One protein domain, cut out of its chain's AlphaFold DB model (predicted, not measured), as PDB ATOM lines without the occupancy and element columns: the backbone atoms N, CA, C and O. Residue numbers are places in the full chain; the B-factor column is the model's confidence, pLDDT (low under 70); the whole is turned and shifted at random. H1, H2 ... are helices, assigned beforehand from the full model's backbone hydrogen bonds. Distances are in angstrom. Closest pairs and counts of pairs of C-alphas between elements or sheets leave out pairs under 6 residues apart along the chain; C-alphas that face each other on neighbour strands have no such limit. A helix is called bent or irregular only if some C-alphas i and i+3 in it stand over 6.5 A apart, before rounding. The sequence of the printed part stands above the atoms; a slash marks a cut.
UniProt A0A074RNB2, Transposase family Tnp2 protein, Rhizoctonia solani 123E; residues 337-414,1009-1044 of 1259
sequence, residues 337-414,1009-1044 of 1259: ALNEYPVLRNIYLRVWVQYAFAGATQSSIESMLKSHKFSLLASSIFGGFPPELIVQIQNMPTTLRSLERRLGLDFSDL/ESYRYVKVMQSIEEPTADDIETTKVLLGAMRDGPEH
ATOM      1  N   ALA A 337      37.925 -27.806 -13.231       84.25
ATOM      2  CA  ALA A 337      38.117 -29.246 -13.037       84.25
ATOM      3  C   ALA A 337      39.383 -29.653 -12.243       84.25
ATOM      4  O   ALA A 337      39.506 -30.825 -11.892       84.25
ATOM      5  N   LEU A 338      40.334 -28.749 -11.969       79.56
ATOM      6  CA  LEU A 338      41.462 -29.025 -11.062       79.56
ATOM      7  C   LEU A 338      41.100 -28.813  -9.588       79.56
ATOM      8  O   LEU A 338      41.701 -29.456  -8.731       79.56
ATOM      9  N   ASN A 339      40.096 -27.976  -9.316       83.06
ATOM     10  CA  ASN A 339      39.553 -27.702  -7.983       83.06
ATOM     11  C   ASN A 339      38.416 -28.686  -7.608       83.06
ATOM     12  O   ASN A 339      37.858 -28.624  -6.511       83.06
ATOM     13  N   GLU A 340      38.059 -29.598  -8.518       88.75
ATOM     14  CA  GLU A 340      37.114 -30.691  -8.279       88.75
ATOM     15  C   GLU A 340      37.807 -31.975  -7.794       88.75
ATOM     16  O   GLU A 340      38.990 -32.211  -8.042       88.75
ATOM     17  N   TYR A 341      37.044 -32.846  -7.126       90.38
ATOM     18  CA  TYR A 341      37.527 -34.154  -6.672       90.38
ATOM     19  C   TYR A 341      38.136 -34.971  -7.839       90.38
ATOM     20  O   TYR A 341      37.520 -35.041  -8.910       90.38
ATOM     21  N   PRO A 342      39.273 -35.680  -7.642       89.19
ATOM     22  CA  PRO A 342      40.000 -36.380  -8.713       89.19
ATOM     23  C   PRO A 342      39.146 -37.292  -9.603       89.19
ATOM     24  O   PRO A 342      39.341 -37.326 -10.816       89.19
ATOM     25  N   VAL A 343      38.152 -37.982  -9.034       90.25
ATOM     26  CA  VAL A 343      37.231 -38.857  -9.783       90.25
ATOM     27  C   VAL A 343      36.427 -38.106 -10.855       90.25
ATOM     28  O   VAL A 343      36.217 -38.632 -11.947       90.25
ATOM     29  N   LEU A 344      36.016 -36.861 -10.591       92.94
ATOM     30  CA  LEU A 344      35.273 -36.038 -11.549       92.94
ATOM     31  C   LEU A 344      36.200 -35.559 -12.668       92.94
ATOM     32  O   LEU A 344      35.924 -35.812 -13.841       92.94
ATOM     33  N   ARG A 345      37.362 -35.000 -12.299       91.38
ATOM     34  CA  ARG A 345      38.453 -34.629 -13.216       91.38
ATOM     35  C   ARG A 345      38.823 -35.771 -14.170       91.38
ATOM     36  O   ARG A 345      38.919 -35.564 -15.379       91.38
ATOM     37  N   ASN A 346      38.984 -36.988 -13.649       92.69
ATOM     38  CA  ASN A 346      39.336 -38.167 -14.440       92.69
ATOM     39  C   ASN A 346      38.229 -38.596 -15.406       92.69
ATOM     40  O   ASN A 346      38.526 -38.922 -16.558       92.69
ATOM     41  N   ILE A 347      36.959 -38.546 -14.989       94.38
ATOM     42  CA  ILE A 347      35.829 -38.787 -15.899       94.38
ATOM     43  C   ILE A 347      35.817 -37.734 -17.015       94.38
ATOM     44  O   ILE A 347      35.721 -38.105 -18.185       94.38
ATOM     45  N   TYR A 348      35.979 -36.447 -16.691       94.00
ATOM     46  CA  TYR A 348      36.002 -35.365 -17.683       94.00
ATOM     47  C   TYR A 348      37.092 -35.575 -18.734       94.00
ATOM     48  O   TYR A 348      36.800 -35.568 -19.930       94.00
ATOM     49  N   LEU A 349      38.330 -35.827 -18.299       90.19
ATOM     50  CA  LEU A 349      39.470 -36.037 -19.191       90.19
ATOM     51  C   LEU A 349      39.287 -37.280 -20.075       90.19
ATOM     52  O   LEU A 349      39.511 -37.211 -21.284       90.19
ATOM     53  N   ARG A 350      38.825 -38.407 -19.517       91.38
ATOM     54  CA  ARG A 350      38.602 -39.649 -20.281       91.38
ATOM     55  C   ARG A 350      37.471 -39.523 -21.299       91.38
ATOM     56  O   ARG A 350      37.620 -40.010 -22.419       91.38
ATOM     57  N   VAL A 351      36.365 -38.871 -20.932       92.56
ATOM     58  CA  VAL A 351      35.235 -38.618 -21.842       92.56
ATOM     59  C   VAL A 351      35.648 -37.636 -22.939       92.56
ATOM     60  O   VAL A 351      35.409 -37.905 -24.116       92.56
ATOM     61  N   TRP A 352      36.346 -36.549 -22.596       89.12
ATOM     62  CA  TRP A 352      36.845 -35.584 -23.578       89.12
ATOM     63  C   TRP A 352      37.852 -36.210 -24.561       89.12
ATOM     64  O   TRP A 352      37.784 -35.938 -25.759       89.12
ATOM     65  N   VAL A 353      38.708 -37.138 -24.112       86.31
ATOM     66  CA  VAL A 353      39.597 -37.909 -25.004       86.31
ATOM     67  C   VAL A 353      38.818 -38.696 -26.071       86.31
ATOM     68  O   VAL A 353      39.264 -38.756 -27.220       86.31
ATOM     69  N   GLN A 354      37.632 -39.238 -25.758       86.12
ATOM     70  CA  GLN A 354      36.802 -39.913 -26.769       86.12
ATOM     71  C   GLN A 354      36.343 -38.949 -27.872       86.12
ATOM     72  O   GLN A 354      36.312 -39.323 -29.046       86.12
ATOM     73  N   TYR A 355      36.035 -37.698 -27.521       85.00
ATOM     74  CA  TYR A 355      35.688 -36.656 -28.489       85.00
ATOM     75  C   TYR A 355      36.900 -36.204 -29.313       85.00
ATOM     76  O   TYR A 355      36.852 -36.175 -30.542       85.00
ATOM     77  N   ALA A 356      38.000 -35.866 -28.637       77.50
ATOM     78  CA  ALA A 356      39.170 -35.257 -29.260       77.50
ATOM     79  C   ALA A 356      39.993 -36.233 -30.123       77.50
ATOM     80  O   ALA A 356      40.631 -35.794 -31.083       77.50
ATOM     81  N   PHE A 357      39.979 -37.535 -29.805       76.12
ATOM     82  CA  PHE A 357      40.868 -38.526 -30.427       76.12
ATOM     83  C   PHE A 357      40.171 -39.771 -30.989       76.12
ATOM     84  O   PHE A 357      40.649 -40.300 -31.990       76.12
ATOM     85  N   ALA A 358      39.059 -40.232 -30.401       76.38
ATOM     86  CA  ALA A 358      38.343 -41.426 -30.874       76.38
ATOM     87  C   ALA A 358      37.154 -41.121 -31.811       76.38
ATOM     88  O   ALA A 358      36.503 -42.042 -32.297       76.38
ATOM     89  N   GLY A 359      36.868 -39.841 -32.085       76.56
ATOM     90  CA  GLY A 359      35.804 -39.425 -33.006       76.56
ATOM     91  C   GLY A 359      34.380 -39.618 -32.470       76.56
ATOM     92  O   GLY A 359      33.442 -39.718 -33.260       76.56
ATOM     93  N   ALA A 360      34.195 -39.675 -31.147       84.12
ATOM     94  CA  ALA A 360      32.864 -39.745 -30.546       84.12
ATOM     95  C   ALA A 360      32.013 -38.514 -30.919       84.12
ATOM     96  O   ALA A 360      32.511 -37.392 -30.976       84.12
ATOM     97  N   THR A 361      30.711 -38.698 -31.144       87.38
ATOM     98  CA  THR A 361      29.793 -37.588 -31.447       87.38
ATOM     99  C   THR A 361      29.460 -36.765 -30.199       87.38
ATOM    100  O   THR A 361      29.522 -37.269 -29.077       87.38
ATOM    101  N   GLN A 362      28.997 -35.522 -30.380       85.12
ATOM    102  CA  GLN A 362      28.492 -34.689 -29.273       85.12
ATOM    103  C   GLN A 362      27.384 -35.396 -28.466       85.12
ATOM    104  O   GLN A 362      27.392 -35.355 -27.239       85.12
ATOM    105  N   SER A 363      26.490 -36.122 -29.147       86.31
ATOM    106  CA  SER A 363      25.435 -36.935 -28.527       86.31
ATOM    107  C   SER A 363      25.967 -38.142 -27.740       86.31
ATOM    108  O   SER A 363      25.391 -38.512 -26.718       86.31
ATOM    109  N   SER A 364      27.084 -38.739 -28.168       90.25
ATOM    110  CA  SER A 364      27.771 -39.801 -27.421       90.25
ATOM    111  C   SER A 364      28.406 -39.252 -26.138       90.25
ATOM    112  O   SER A 364      28.261 -39.845 -25.069       90.25
ATOM    113  N   ILE A 365      29.021 -38.067 -26.212       93.00
ATOM    114  CA  ILE A 365      29.593 -37.351 -25.059       93.00
ATOM    115  C   ILE A 365      28.515 -36.980 -24.038       93.00
ATOM    116  O   ILE A 365      28.659 -37.292 -22.859       93.00
ATOM    117  N   GLU A 366      27.406 -36.388 -24.482       93.19
ATOM    118  CA  GLU A 366      26.249 -36.089 -23.631       93.19
ATOM    119  C   GLU A 366      25.684 -37.349 -22.951       93.19
ATOM    120  O   GLU A 366      25.385 -37.330 -21.756       93.19
ATOM    121  N   SER A 367      25.590 -38.465 -23.683       93.38
ATOM    122  CA  SER A 367      25.147 -39.753 -23.140       93.38
ATOM    123  C   SER A 367      26.106 -40.298 -22.072       93.38
ATOM    124  O   SER A 367      25.666 -40.668 -20.982       93.38
ATOM    125  N   MET A 368      27.422 -40.279 -22.327       95.50
ATOM    126  CA  MET A 368      28.439 -40.710 -21.358       95.50
ATOM    127  C   MET A 368      28.436 -39.841 -20.095       95.50
ATOM    128  O   MET A 368      28.390 -40.381 -18.990       95.50
ATOM    129  N   LEU A 369      28.419 -38.511 -20.235       95.19
ATOM    130  CA  LEU A 369      28.377 -37.582 -19.100       95.19
ATOM    131  C   LEU A 369      27.133 -37.799 -18.231       95.19
ATOM    132  O   LEU A 369      27.246 -37.927 -17.012       95.19
ATOM    133  N   LYS A 370      25.948 -37.908 -18.849       94.44
ATOM    134  CA  LYS A 370      24.697 -38.200 -18.132       94.44
ATOM    135  C   LYS A 370      24.743 -39.564 -17.444       94.44
ATOM    136  O   LYS A 370      24.334 -39.659 -16.291       94.44
ATOM    137  N   SER A 371      25.277 -40.591 -18.109       95.75
ATOM    138  CA  SER A 371      25.450 -41.930 -17.532       95.75
ATOM    139  C   SER A 371      26.311 -41.888 -16.263       95.75
ATOM    140  O   SER A 371      25.848 -42.297 -15.199       95.75
ATOM    141  N   HIS A 372      27.504 -41.283 -16.329       94.81
ATOM    142  CA  HIS A 372      28.375 -41.113 -15.161       94.81
ATOM    143  C   HIS A 372      27.701 -40.303 -14.043       94.81
ATOM    144  O   HIS A 372      27.711 -40.736 -12.890       94.81
ATOM    145  N   LYS A 373      27.059 -39.173 -14.374       94.12
ATOM    146  CA  LYS A 373      26.353 -38.320 -13.408       94.12
ATOM    147  C   LYS A 373      25.253 -39.083 -12.669       94.12
ATOM    148  O   LYS A 373      25.204 -39.050 -11.440       94.12
ATOM    149  N   PHE A 374      24.404 -39.820 -13.385       92.75
ATOM    150  CA  PHE A 374      23.349 -40.624 -12.765       92.75
ATOM    151  C   PHE A 374      23.901 -41.817 -11.971       92.75
ATOM    152  O   PHE A 374      23.361 -42.119 -10.912       92.75
ATOM    153  N   SER A 375      24.991 -42.462 -12.407       91.69
ATOM    154  CA  SER A 375      25.646 -43.526 -11.626       91.69
ATOM    155  C   SER A 375      26.243 -43.016 -10.308       91.69
ATOM    156  O   SER A 375      26.113 -43.681  -9.278       91.69
ATOM    157  N   LEU A 376      26.848 -41.825 -10.304       91.75
ATOM    158  CA  LEU A 376      27.391 -41.197  -9.095       91.75
ATOM    159  C   LEU A 376      26.276 -40.716  -8.149       91.75
ATOM    160  O   LEU A 376      26.356 -40.960  -6.946       91.75
ATOM    161  N   LEU A 377      25.197 -40.128  -8.682       89.44
ATOM    162  CA  LEU A 377      24.005 -39.759  -7.900       89.44
ATOM    163  C   LEU A 377      23.248 -40.975  -7.345       89.44
ATOM    164  O   LEU A 377      22.689 -40.895  -6.258       89.44
ATOM    165  N   ALA A 378      23.232 -42.107  -8.052       87.38
ATOM    166  CA  ALA A 378      22.680 -43.352  -7.520       87.38
ATOM    167  C   ALA A 378      23.567 -43.932  -6.406       87.38
ATOM    168  O   ALA A 378      23.051 -44.449  -5.420       87.38
ATOM    169  N   SER A 379      24.892 -43.811  -6.539       84.56
ATOM    170  CA  SER A 379      25.853 -44.293  -5.539       84.56
ATOM    171  C   SER A 379      25.781 -43.503  -4.228       84.56
ATOM    172  O   SER A 379      25.842 -44.106  -3.159       84.56
ATOM    173  N   SER A 380      25.582 -42.179  -4.280       83.12
ATOM    174  CA  SER A 380      25.526 -41.341  -3.070       83.12
ATOM    175  C   SER A 380      24.353 -41.675  -2.136       83.12
ATOM    176  O   SER A 380      24.464 -41.459  -0.929       83.12
ATOM    177  N   ILE A 381      23.271 -42.273  -2.654       78.75
ATOM    178  CA  ILE A 381      22.111 -42.742  -1.872       78.75
ATOM    179  C   ILE A 381      22.506 -43.832  -0.861       78.75
ATOM    180  O   ILE A 381      21.913 -43.917   0.213       78.75
ATOM    181  N   PHE A 382      23.515 -44.649  -1.176       75.31
ATOM    182  CA  PHE A 382      23.978 -45.742  -0.313       75.31
ATOM    183  C   PHE A 382      25.028 -45.302   0.727       75.31
ATOM    184  O   PHE A 382      25.416 -46.102   1.576       75.31
ATOM    185  N   GLY A 383      25.429 -44.024   0.704       65.50
ATOM    186  CA  GLY A 383      26.384 -43.420   1.636       65.50
ATOM    187  C   GLY A 383      27.857 -43.617   1.251       65.50
ATOM    188  O   GLY A 383      28.217 -44.554   0.545       65.50
ATOM    189  N   GLY A 384      28.720 -42.714   1.734       73.56
ATOM    190  CA  GLY A 384      30.184 -42.813   1.596       73.56
ATOM    191  C   GLY A 384      30.881 -41.673   0.840       73.56
ATOM    192  O   GLY A 384      32.107 -41.627   0.845       73.56
ATOM    193  N   PHE A 385      30.147 -40.738   0.225       87.25
ATOM    194  CA  PHE A 385      30.735 -39.546  -0.406       87.25
ATOM    195  C   PHE A 385      30.681 -38.315   0.520       87.25
ATOM    196  O   PHE A 385      29.658 -38.116   1.181       87.25
ATOM    197  N   PRO A 386      31.729 -37.463   0.543       87.94
ATOM    198  CA  PRO A 386      31.690 -36.169   1.225       87.94
ATOM    199  C   PRO A 386      30.585 -35.242   0.678       87.94
ATOM    200  O   PRO A 386      30.282 -35.310  -0.521       87.94
ATOM    201  N   PRO A 387      29.996 -34.350   1.498       86.50
ATOM    202  CA  PRO A 387      28.961 -33.410   1.051       86.50
ATOM    203  C   PRO A 387      29.391 -32.544  -0.143       86.50
ATOM    204  O   PRO A 387      28.603 -32.298  -1.054       86.50
ATOM    205  N   GLU A 388      30.658 -32.137  -0.175       88.19
ATOM    206  CA  GLU A 388      31.245 -31.277  -1.204       88.19
ATOM    207  C   GLU A 388      31.314 -32.013  -2.550       88.19
ATOM    208  O   GLU A 388      30.970 -31.452  -3.591       88.19
ATOM    209  N   LEU A 389      31.669 -33.306  -2.526       89.50
ATOM    210  CA  LEU A 389      31.639 -34.174  -3.703       89.50
ATOM    211  C   LEU A 389      30.203 -34.345  -4.225       89.50
ATOM    212  O   LEU A 389      29.989 -34.324  -5.433       89.50
ATOM    213  N   ILE A 390      29.202 -34.463  -3.345       88.81
ATOM    214  CA  ILE A 390      27.793 -34.573  -3.764       88.81
ATOM    215  C   ILE A 390      27.333 -33.296  -4.492       88.81
ATOM    216  O   ILE A 390      26.674 -33.402  -5.529       88.81
ATOM    217  N   VAL A 391      27.730 -32.109  -4.021       90.12
ATOM    218  CA  VAL A 391      27.460 -30.831  -4.712       90.12
ATOM    219  C   VAL A 391      28.172 -30.769  -6.070       90.12
ATOM    220  O   VAL A 391      27.549 -30.420  -7.073       90.12
ATOM    221  N   GLN A 392      29.443 -31.178  -6.154       90.62
ATOM    222  CA  GLN A 392      30.160 -31.220  -7.437       90.62
ATOM    223  C   GLN A 392      29.539 -32.228  -8.424       90.62
ATOM    224  O   GLN A 392      29.383 -31.907  -9.600       90.62
ATOM    225  N   ILE A 393      29.071 -33.396  -7.958       91.56
ATOM    226  CA  ILE A 393      28.317 -34.363  -8.780       91.56
ATOM    227  C   ILE A 393      26.997 -33.752  -9.283       91.56
ATOM    228  O   ILE A 393      26.630 -33.947 -10.443       91.56
ATOM    229  N   GLN A 394      26.272 -32.987  -8.459       89.50
ATOM    230  CA  GLN A 394      25.066 -32.270  -8.904       89.50
ATOM    231  C   GLN A 394      25.395 -31.222  -9.980       89.50
ATOM    232  O   GLN A 394      24.675 -31.125 -10.978       89.50
ATOM    233  N   ASN A 395      26.536 -30.543  -9.855       90.19
ATOM    234  CA  ASN A 395      27.028 -29.533 -10.796       90.19
ATOM    235  C   ASN A 395      27.894 -30.108 -11.939       90.19
ATOM    236  O   ASN A 395      28.490 -29.352 -12.711       90.19
ATOM    237  N   MET A 396      27.958 -31.434 -12.084       92.38
ATOM    238  CA  MET A 396      28.734 -32.133 -13.112       92.38
ATOM    239  C   MET A 396      28.222 -31.783 -14.530       92.38
ATOM    240  O   MET A 396      27.001 -31.827 -14.742       92.38
ATOM    241  N   PRO A 397      29.092 -31.451 -15.506       93.00
ATOM    242  CA  PRO A 397      28.693 -31.109 -16.873       93.00
ATOM    243  C   PRO A 397      27.972 -32.268 -17.573       93.00
ATOM    244  O   PRO A 397      28.264 -33.438 -17.334       93.00
ATOM    245  N   THR A 398      27.028 -31.942 -18.460       91.62
ATOM    246  CA  THR A 398      26.184 -32.925 -19.173       91.62
ATOM    247  C   THR A 398      26.180 -32.766 -20.691       91.62
ATOM    248  O   THR A 398      25.505 -33.527 -21.374       91.62
ATOM    249  N   THR A 399      26.904 -31.788 -21.232       88.44
ATOM    250  CA  THR A 399      27.025 -31.519 -22.675       88.44
ATOM    251  C   THR A 399      28.493 -31.331 -23.034       88.44
ATOM    252  O   THR A 399      29.297 -31.005 -22.161       88.44
ATOM    253  N   LEU A 400      28.858 -31.474 -24.313       85.44
ATOM    254  CA  LEU A 400      30.236 -31.217 -24.737       85.44
ATOM    255  C   LEU A 400      30.697 -29.799 -24.356       85.44
ATOM    256  O   LEU A 400      31.750 -29.670 -23.751       85.44
ATOM    257  N   ARG A 401      29.902 -28.753 -24.632       82.88
ATOM    258  CA  ARG A 401      30.305 -27.368 -24.322       82.88
ATOM    259  C   ARG A 401      30.478 -27.127 -22.818       82.88
ATOM    260  O   ARG A 401      31.410 -26.443 -22.421       82.88
ATOM    261  N   SER A 402      29.629 -27.715 -21.967       87.81
ATOM    262  CA  SER A 402      29.807 -27.605 -20.508       87.81
ATOM    263  C   SER A 402      31.026 -28.388 -20.004       87.81
ATOM    264  O   SER A 402      31.691 -27.929 -19.080       87.81
ATOM    265  N   LEU A 403      31.368 -29.517 -20.635       88.88
ATOM    266  CA  LEU A 403      32.603 -30.263 -20.377       88.88
ATOM    267  C   LEU A 403      33.848 -29.483 -20.835       88.88
ATOM    268  O   LEU A 403      34.803 -29.367 -20.073       88.88
ATOM    269  N   GLU A 404      33.829 -28.926 -22.047       84.25
ATOM    270  CA  GLU A 404      34.917 -28.106 -22.585       84.25
ATOM    271  C   GLU A 404      35.116 -26.848 -21.723       84.25
ATOM    272  O   GLU A 404      36.233 -26.621 -21.269       84.25
ATOM    273  N   ARG A 405      34.054 -26.123 -21.334       84.44
ATOM    274  CA  ARG A 405      34.147 -25.028 -20.344       84.44
ATOM    275  C   ARG A 405      34.729 -25.483 -19.005       84.44
ATOM    276  O   ARG A 405      35.659 -24.855 -18.512       84.44
ATOM    277  N   ARG A 406      34.254 -26.597 -18.430       86.00
ATOM    278  CA  ARG A 406      34.744 -27.091 -17.126       86.00
ATOM    279  C   ARG A 406      36.223 -27.502 -17.151       86.00
ATOM    280  O   ARG A 406      36.891 -27.436 -16.120       86.00
ATOM    281  N   LEU A 407      36.733 -27.890 -18.320       81.50
ATOM    282  CA  LEU A 407      38.146 -28.183 -18.559       81.50
ATOM    283  C   LEU A 407      38.989 -26.951 -18.943       81.50
ATOM    284  O   LEU A 407      40.210 -27.073 -18.935       81.50
ATOM    285  N   GLY A 408      38.404 -25.796 -19.275       75.62
ATOM    286  CA  GLY A 408      39.141 -24.648 -19.835       75.62
ATOM    287  C   GLY A 408      39.480 -24.795 -21.330       75.62
ATOM    288  O   GLY A 408      40.538 -24.359 -21.777       75.62
ATOM    289  N   LEU A 409      38.599 -25.457 -22.090       74.75
ATOM    290  CA  LEU A 409      38.742 -25.843 -23.504       74.75
ATOM    291  C   LEU A 409      37.593 -25.353 -24.404       74.75
ATOM    292  O   LEU A 409      37.436 -25.867 -25.512       74.75
ATOM    293  N   ASP A 410      36.765 -24.397 -23.967       73.31
ATOM    294  CA  ASP A 410      35.764 -23.794 -24.863       73.31
ATOM    295  C   ASP A 410      36.453 -22.851 -25.859       73.31
ATOM    296  O   ASP A 410      36.649 -21.662 -25.617       73.31
ATOM    297  N   PHE A 411      36.860 -23.415 -26.998       68.19
ATOM    298  CA  PHE A 411      37.558 -22.680 -28.050       68.19
ATOM    299  C   PHE A 411      36.692 -21.599 -28.723       68.19
ATOM    300  O   PHE A 411      37.261 -20.773 -29.436       68.19
ATOM    301  N   SER A 412      35.367 -21.561 -28.508       66.81
ATOM    302  CA  SER A 412      34.518 -20.478 -29.033       66.81
ATOM    303  C   SER A 412      34.882 -19.121 -28.434       66.81
ATOM    304  O   SER A 412      34.853 -18.122 -29.144       66.81
ATOM    305  N   ASP A 413      35.300 -19.090 -27.168       65.00
ATOM    306  CA  ASP A 413      35.693 -17.856 -26.479       65.00
ATOM    307  C   ASP A 413      37.184 -17.505 -26.741       65.00
ATOM    308  O   ASP A 413      37.684 -16.469 -26.307       65.00
ATOM    309  N   LEU A 414      37.909 -18.362 -27.483       71.31
ATOM    310  CA  LEU A 414      39.334 -18.215 -27.824       71.31
ATOM    311  C   LEU A 414      39.586 -17.896 -29.311       71.31
ATOM    312  O   LEU A 414      40.730 -17.613 -29.678       71.31
ATOM    313  N   GLU A1009      46.544 -28.338 -26.273       71.38
ATOM    314  CA  GLU A1009      46.096 -28.239 -24.874       71.38
ATOM    315  C   GLU A1009      46.026 -29.596 -24.144       71.38
ATOM    316  O   GLU A1009      46.114 -29.625 -22.920       71.38
ATOM    317  N   SER A1010      45.992 -30.743 -24.841       69.88
ATOM    318  CA  SER A1010      46.092 -32.065 -24.177       69.88
ATOM    319  C   SER A1010      47.380 -32.201 -23.351       69.88
ATOM    320  O   SER A1010      47.369 -32.768 -22.257       69.88
ATOM    321  N   TYR A1011      48.483 -31.621 -23.840       65.62
ATOM    322  CA  TYR A1011      49.763 -31.571 -23.133       65.62
ATOM    323  C   TYR A1011      49.699 -30.783 -21.810       65.62
ATOM    324  O   TYR A1011      50.451 -31.105 -20.887       65.62
ATOM    325  N   ARG A1012      48.792 -29.796 -21.674       71.00
ATOM    326  CA  ARG A1012      48.582 -29.038 -20.425       71.00
ATOM    327  C   ARG A1012      48.114 -29.977 -19.312       71.00
ATOM    328  O   ARG A1012      48.724 -29.992 -18.246       71.00
ATOM    329  N   TYR A1013      47.128 -30.835 -19.583       74.44
ATOM    330  CA  TYR A1013      46.661 -31.835 -18.612       74.44
ATOM    331  C   TYR A1013      47.691 -32.926 -18.354       74.44
ATOM    332  O   TYR A1013      47.839 -33.322 -17.207       74.44
ATOM    333  N   VAL A1014      48.438 -33.391 -19.364       72.62
ATOM    334  CA  VAL A1014      49.512 -34.374 -19.129       72.62
ATOM    335  C   VAL A1014      50.529 -33.836 -18.118       72.62
ATOM    336  O   VAL A1014      50.836 -34.540 -17.161       72.62
ATOM    337  N   LYS A1015      50.981 -32.582 -18.262       66.69
ATOM    338  CA  LYS A1015      51.892 -31.950 -17.290       66.69
ATOM    339  C   LYS A1015      51.251 -31.793 -15.907       66.69
ATOM    340  O   LYS A1015      51.868 -32.185 -14.927       66.69
ATOM    341  N   VAL A1016      50.016 -31.288 -15.828       72.62
ATOM    342  CA  VAL A1016      49.314 -31.074 -14.544       72.62
ATOM    343  C   VAL A1016      49.022 -32.388 -13.805       72.62
ATOM    344  O   VAL A1016      49.170 -32.455 -12.591       72.62
ATOM    345  N   MET A1017      48.655 -33.455 -14.520       76.38
ATOM    346  CA  MET A1017      48.437 -34.784 -13.933       76.38
ATOM    347  C   MET A1017      49.756 -35.441 -13.492       76.38
ATOM    348  O   MET A1017      49.763 -36.226 -12.548       76.38
ATOM    349  N   GLN A1018      50.876 -35.108 -14.145       70.56
ATOM    350  CA  GLN A1018      52.222 -35.549 -13.762       70.56
ATOM    351  C   GLN A1018      52.840 -34.732 -12.615       70.56
ATOM    352  O   GLN A1018      53.791 -35.208 -12.004       70.56
ATOM    353  N   SER A1019      52.320 -33.537 -12.311       66.75
ATOM    354  CA  SER A1019      52.762 -32.699 -11.185       66.75
ATOM    355  C   SER A1019      51.936 -32.891  -9.905       66.75
ATOM    356  O   SER A1019      52.048 -32.087  -8.986       66.75
ATOM    357  N   ILE A1020      51.086 -33.921  -9.839       76.00
ATOM    358  CA  ILE A1020      50.411 -34.322  -8.600       76.00
ATOM    359  C   ILE A1020      51.426 -35.097  -7.751       76.00
ATOM    360  O   ILE A1020      51.954 -36.104  -8.217       76.00
ATOM    361  N   GLU A1021      51.685 -34.648  -6.520       75.06
ATOM    362  CA  GLU A1021      52.658 -35.287  -5.615       75.06
ATOM    363  C   GLU A1021      52.224 -36.707  -5.207       75.06
ATOM    364  O   GLU A1021      53.025 -37.640  -5.249       75.06
ATOM    365  N   GLU A1022      50.934 -36.888  -4.900       82.44
ATOM    366  CA  GLU A1022      50.316 -38.180  -4.569       82.44
ATOM    367  C   GLU A1022      49.200 -38.536  -5.579       82.44
ATOM    368  O   GLU A1022      48.012 -38.332  -5.310       82.44
ATOM    369  N   PRO A1023      49.537 -39.028  -6.789       84.19
ATOM    370  CA  PRO A1023      48.546 -39.338  -7.814       84.19
ATOM    371  C   PRO A1023      47.788 -40.627  -7.474       84.19
ATOM    372  O   PRO A1023      48.387 -41.673  -7.207       84.19
ATOM    373  N   THR A1024      46.456 -40.596  -7.545       88.00
ATOM    374  CA  THR A1024      45.646 -41.802  -7.316       88.00
ATOM    375  C   THR A1024      45.845 -42.827  -8.439       88.00
ATOM    376  O   THR A1024      46.247 -42.498  -9.556       88.00
ATOM    377  N   ALA A1025      45.485 -44.091  -8.191       87.69
ATOM    378  CA  ALA A1025      45.494 -45.125  -9.232       87.69
ATOM    379  C   ALA A1025      44.642 -44.744 -10.464       87.69
ATOM    380  O   ALA A1025      44.966 -45.128 -11.589       87.69
ATOM    381  N   ASP A1026      43.585 -43.951 -10.258       88.38
ATOM    382  CA  ASP A1026      42.721 -43.437 -11.319       88.38
ATOM    383  C   ASP A1026      43.394 -42.282 -12.093       88.38
ATOM    384  O   ASP A1026      43.342 -42.253 -13.322       88.38
ATOM    385  N   ASP A1027      44.132 -41.396 -11.414       85.94
ATOM    386  CA  ASP A1027      44.936 -40.343 -12.061       85.94
ATOM    387  C   ASP A1027      46.053 -40.936 -12.930       85.94
ATOM    388  O   ASP A1027      46.275 -40.503 -14.066       85.94
ATOM    389  N   ILE A1028      46.720 -41.981 -12.429       82.31
ATOM    390  CA  ILE A1028      47.756 -42.729 -13.151       82.31
ATOM    391  C   ILE A1028      47.176 -43.356 -14.428       82.31
ATOM    392  O   ILE A1028      47.797 -43.278 -15.490       82.31
ATOM    393  N   GLU A1029      45.983 -43.953 -14.367       87.19
ATOM    394  CA  GLU A1029      45.342 -44.543 -15.549       87.19
ATOM    395  C   GLU A1029      44.809 -43.473 -16.521       87.19
ATOM    396  O   GLU A1029      44.973 -43.612 -17.730       87.19
ATOM    397  N   THR A1030      44.281 -42.345 -16.034       88.12
ATOM    398  CA  THR A1030      43.915 -41.199 -16.892       88.12
ATOM    399  C   THR A1030      45.129 -40.628 -17.615       88.12
ATOM    400  O   THR A1030      45.056 -40.326 -18.806       88.12
ATOM    401  N   THR A1031      46.272 -40.544 -16.933       81.25
ATOM    402  CA  THR A1031      47.538 -40.097 -17.527       81.25
ATOM    403  C   THR A1031      47.988 -41.049 -18.640       81.25
ATOM    404  O   THR A1031      48.379 -40.589 -19.714       81.25
ATOM    405  N   LYS A1032      47.844 -42.373 -18.460       77.44
ATOM    406  CA  LYS A1032      48.067 -43.357 -19.539       77.44
ATOM    407  C   LYS A1032      47.075 -43.203 -20.692       77.44
ATOM    408  O   LYS A1032      47.486 -43.354 -21.838       77.44
ATOM    409  N   VAL A1033      45.803 -42.899 -20.425       82.75
ATOM    410  CA  VAL A1033      44.785 -42.671 -21.469       82.75
ATOM    411  C   VAL A1033      45.110 -41.424 -22.297       82.75
ATOM    412  O   VAL A1033      45.072 -41.499 -23.523       82.75
ATOM    413  N   LEU A1034      45.508 -40.315 -21.662       76.94
ATOM    414  CA  LEU A1034      45.962 -39.098 -22.349       76.94
ATOM    415  C   LEU A1034      47.202 -39.381 -23.217       76.94
ATOM    416  O   LEU A1034      47.167 -39.184 -24.431       76.94
ATOM    417  N   LEU A1035      48.263 -39.945 -22.625       70.81
ATOM    418  CA  LEU A1035      49.487 -40.333 -23.342       70.81
ATOM    419  C   LEU A1035      49.224 -41.363 -24.459       70.81
ATOM    420  O   LEU A1035      49.885 -41.345 -25.496       70.81
ATOM    421  N   GLY A1036      48.257 -42.262 -24.264       67.62
ATOM    422  CA  GLY A1036      47.868 -43.303 -25.214       67.62
ATOM    423  C   GLY A1036      47.047 -42.784 -26.395       67.62
ATOM    424  O   GLY A1036      47.231 -43.263 -27.513       67.62
ATOM    425  N   ALA A1037      46.190 -41.784 -26.175       68.75
ATOM    426  CA  ALA A1037      45.511 -41.040 -27.236       68.75
ATOM    427  C   ALA A1037      46.497 -40.161 -28.029       68.75
ATOM    428  O   ALA A1037      46.378 -40.000 -29.244       68.75
ATOM    429  N   MET A1038      47.536 -39.669 -27.353       62.72
ATOM    430  CA  MET A1038      48.671 -38.936 -27.916       62.72
ATOM    431  C   MET A1038      49.802 -39.880 -28.384       62.72
ATOM    432  O   MET A1038      50.978 -39.567 -28.219       62.72
ATOM    433  N   ARG A1039      49.478 -41.043 -28.976       48.84
ATOM    434  CA  ARG A1039      50.455 -42.123 -29.262       48.84
ATOM    435  C   ARG A1039      51.566 -41.793 -30.275       48.84
ATOM    436  O   ARG A1039      52.577 -42.489 -30.283       48.84
ATOM    437  N   ASP A1040      51.403 -40.744 -31.080       49.38
ATOM    438  CA  ASP A1040      52.450 -40.173 -31.953       49.38
ATOM    439  C   ASP A1040      53.310 -39.087 -31.262       49.38
ATOM    440  O   ASP A1040      54.316 -38.647 -31.828       49.38
ATOM    441  N   GLY A1041      52.889 -38.644 -30.071       43.59
ATOM    442  CA  GLY A1041      53.244 -37.378 -29.421       43.59
ATOM    443  C   GLY A1041      54.441 -37.434 -28.457       43.59
ATOM    444  O   GLY A1041      55.551 -37.749 -28.899       43.59
ATOM    445  N   PRO A1042      54.267 -37.095 -27.157       42.75
ATOM    446  CA  PRO A1042      55.279 -36.409 -26.354       42.75
ATOM    447  C   PRO A1042      56.676 -36.992 -26.439       42.75
ATOM    448  O   PRO A1042      57.594 -36.292 -26.832       42.75
ATOM    449  N   GLU A1043      56.876 -38.271 -26.124       40.78
ATOM    450  CA  GLU A1043      58.233 -38.820 -26.090       40.78
ATOM    451  C   GLU A1043      58.931 -38.771 -27.450       40.78
ATOM    452  O   GLU A1043      60.139 -38.575 -27.507       40.78
ATOM    453  N   HIS A1044      58.191 -38.931 -28.544       47.78
ATOM    454  CA  HIS A1044      58.725 -38.944 -29.900       47.78
ATOM    455  C   HIS A1044      58.877 -37.524 -30.467       47.78
ATOM    456  O   HIS A1044      59.880 -37.235 -31.126       47.78
TER     457      HIS A1044
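This is residues 337 to 414 and 1009 to 1044 of the 1259 residues of the protein "Transposase family Tnp2 protein" of Rhizoctonia solani 123E (UniProt A0A074RNB2). The longest helix, H2, lies side by side with H1, and H6 lies along the other side of H1, a slightly bent row of three helices with H1 in the middle. Shorter helices pack on one side of this row: H3 on the later part of H2, H4 crossing H1, and H5 on H6. The printed part has 114 residues with six named helices, H1 to H6 in chain order, and no named strand; the class is all helix. It is compact, with a radius of gyration of the C-alphas of 14.3 A and spans of 46 by 34 by 24 A.

H2, residues 362 to 380, is 27.2 A long and begins at C-alpha 362 (28.492, -34.689, -29.273). H1, residues 342 to 356, is 20.6 A long and begins at (40.000, -36.380, -8.713). H3 is residues 387 to 394, H4 400 to 407 and H5 1009 to 1018. H6, residues 1025 to 1037, is 18.5 A long and ends at (45.511, -41.040, -27.236).

H2 and H1 form a helical hairpin at a shallow tilt of 17 degrees; their closest C-alphas, Val 351 and Ile 365, are 6.6 A apart. H1 touches H6 at 14 degrees, the same way, C-alphas 346 and 1030 closest at 6.0 A. With residues 373 to 380 alone, H2 touches H3, C-alphas 373 and 393 closest at 6.4 A. H1 touches H4 with residues 348 to 352 alone, at a steep tilt of 48 degrees, C-alphas 348 and 403 closest at 6.7 A. H5 and H6 form a hairpin, C-alphas 1014 and 1031 closest at 6.3 A. H2 and H6 are apart. Every O i to N i+4 pair is within hydrogen-bond range in H1, H2, H3, H4 and H6; in H5, 5 of 6 are.

The farthest C-alphas, Ile 381 and His 1044, are 46.3 A apart. Residues 415 to 1008 are not printed; C-alphas 414 and 1009 are 12.4 A apart across the cut. Of the links that are printed whole, none is long. Mean pLDDT of the printed part is 81.4, with 17 residues under 70, among them 1036 to 1044.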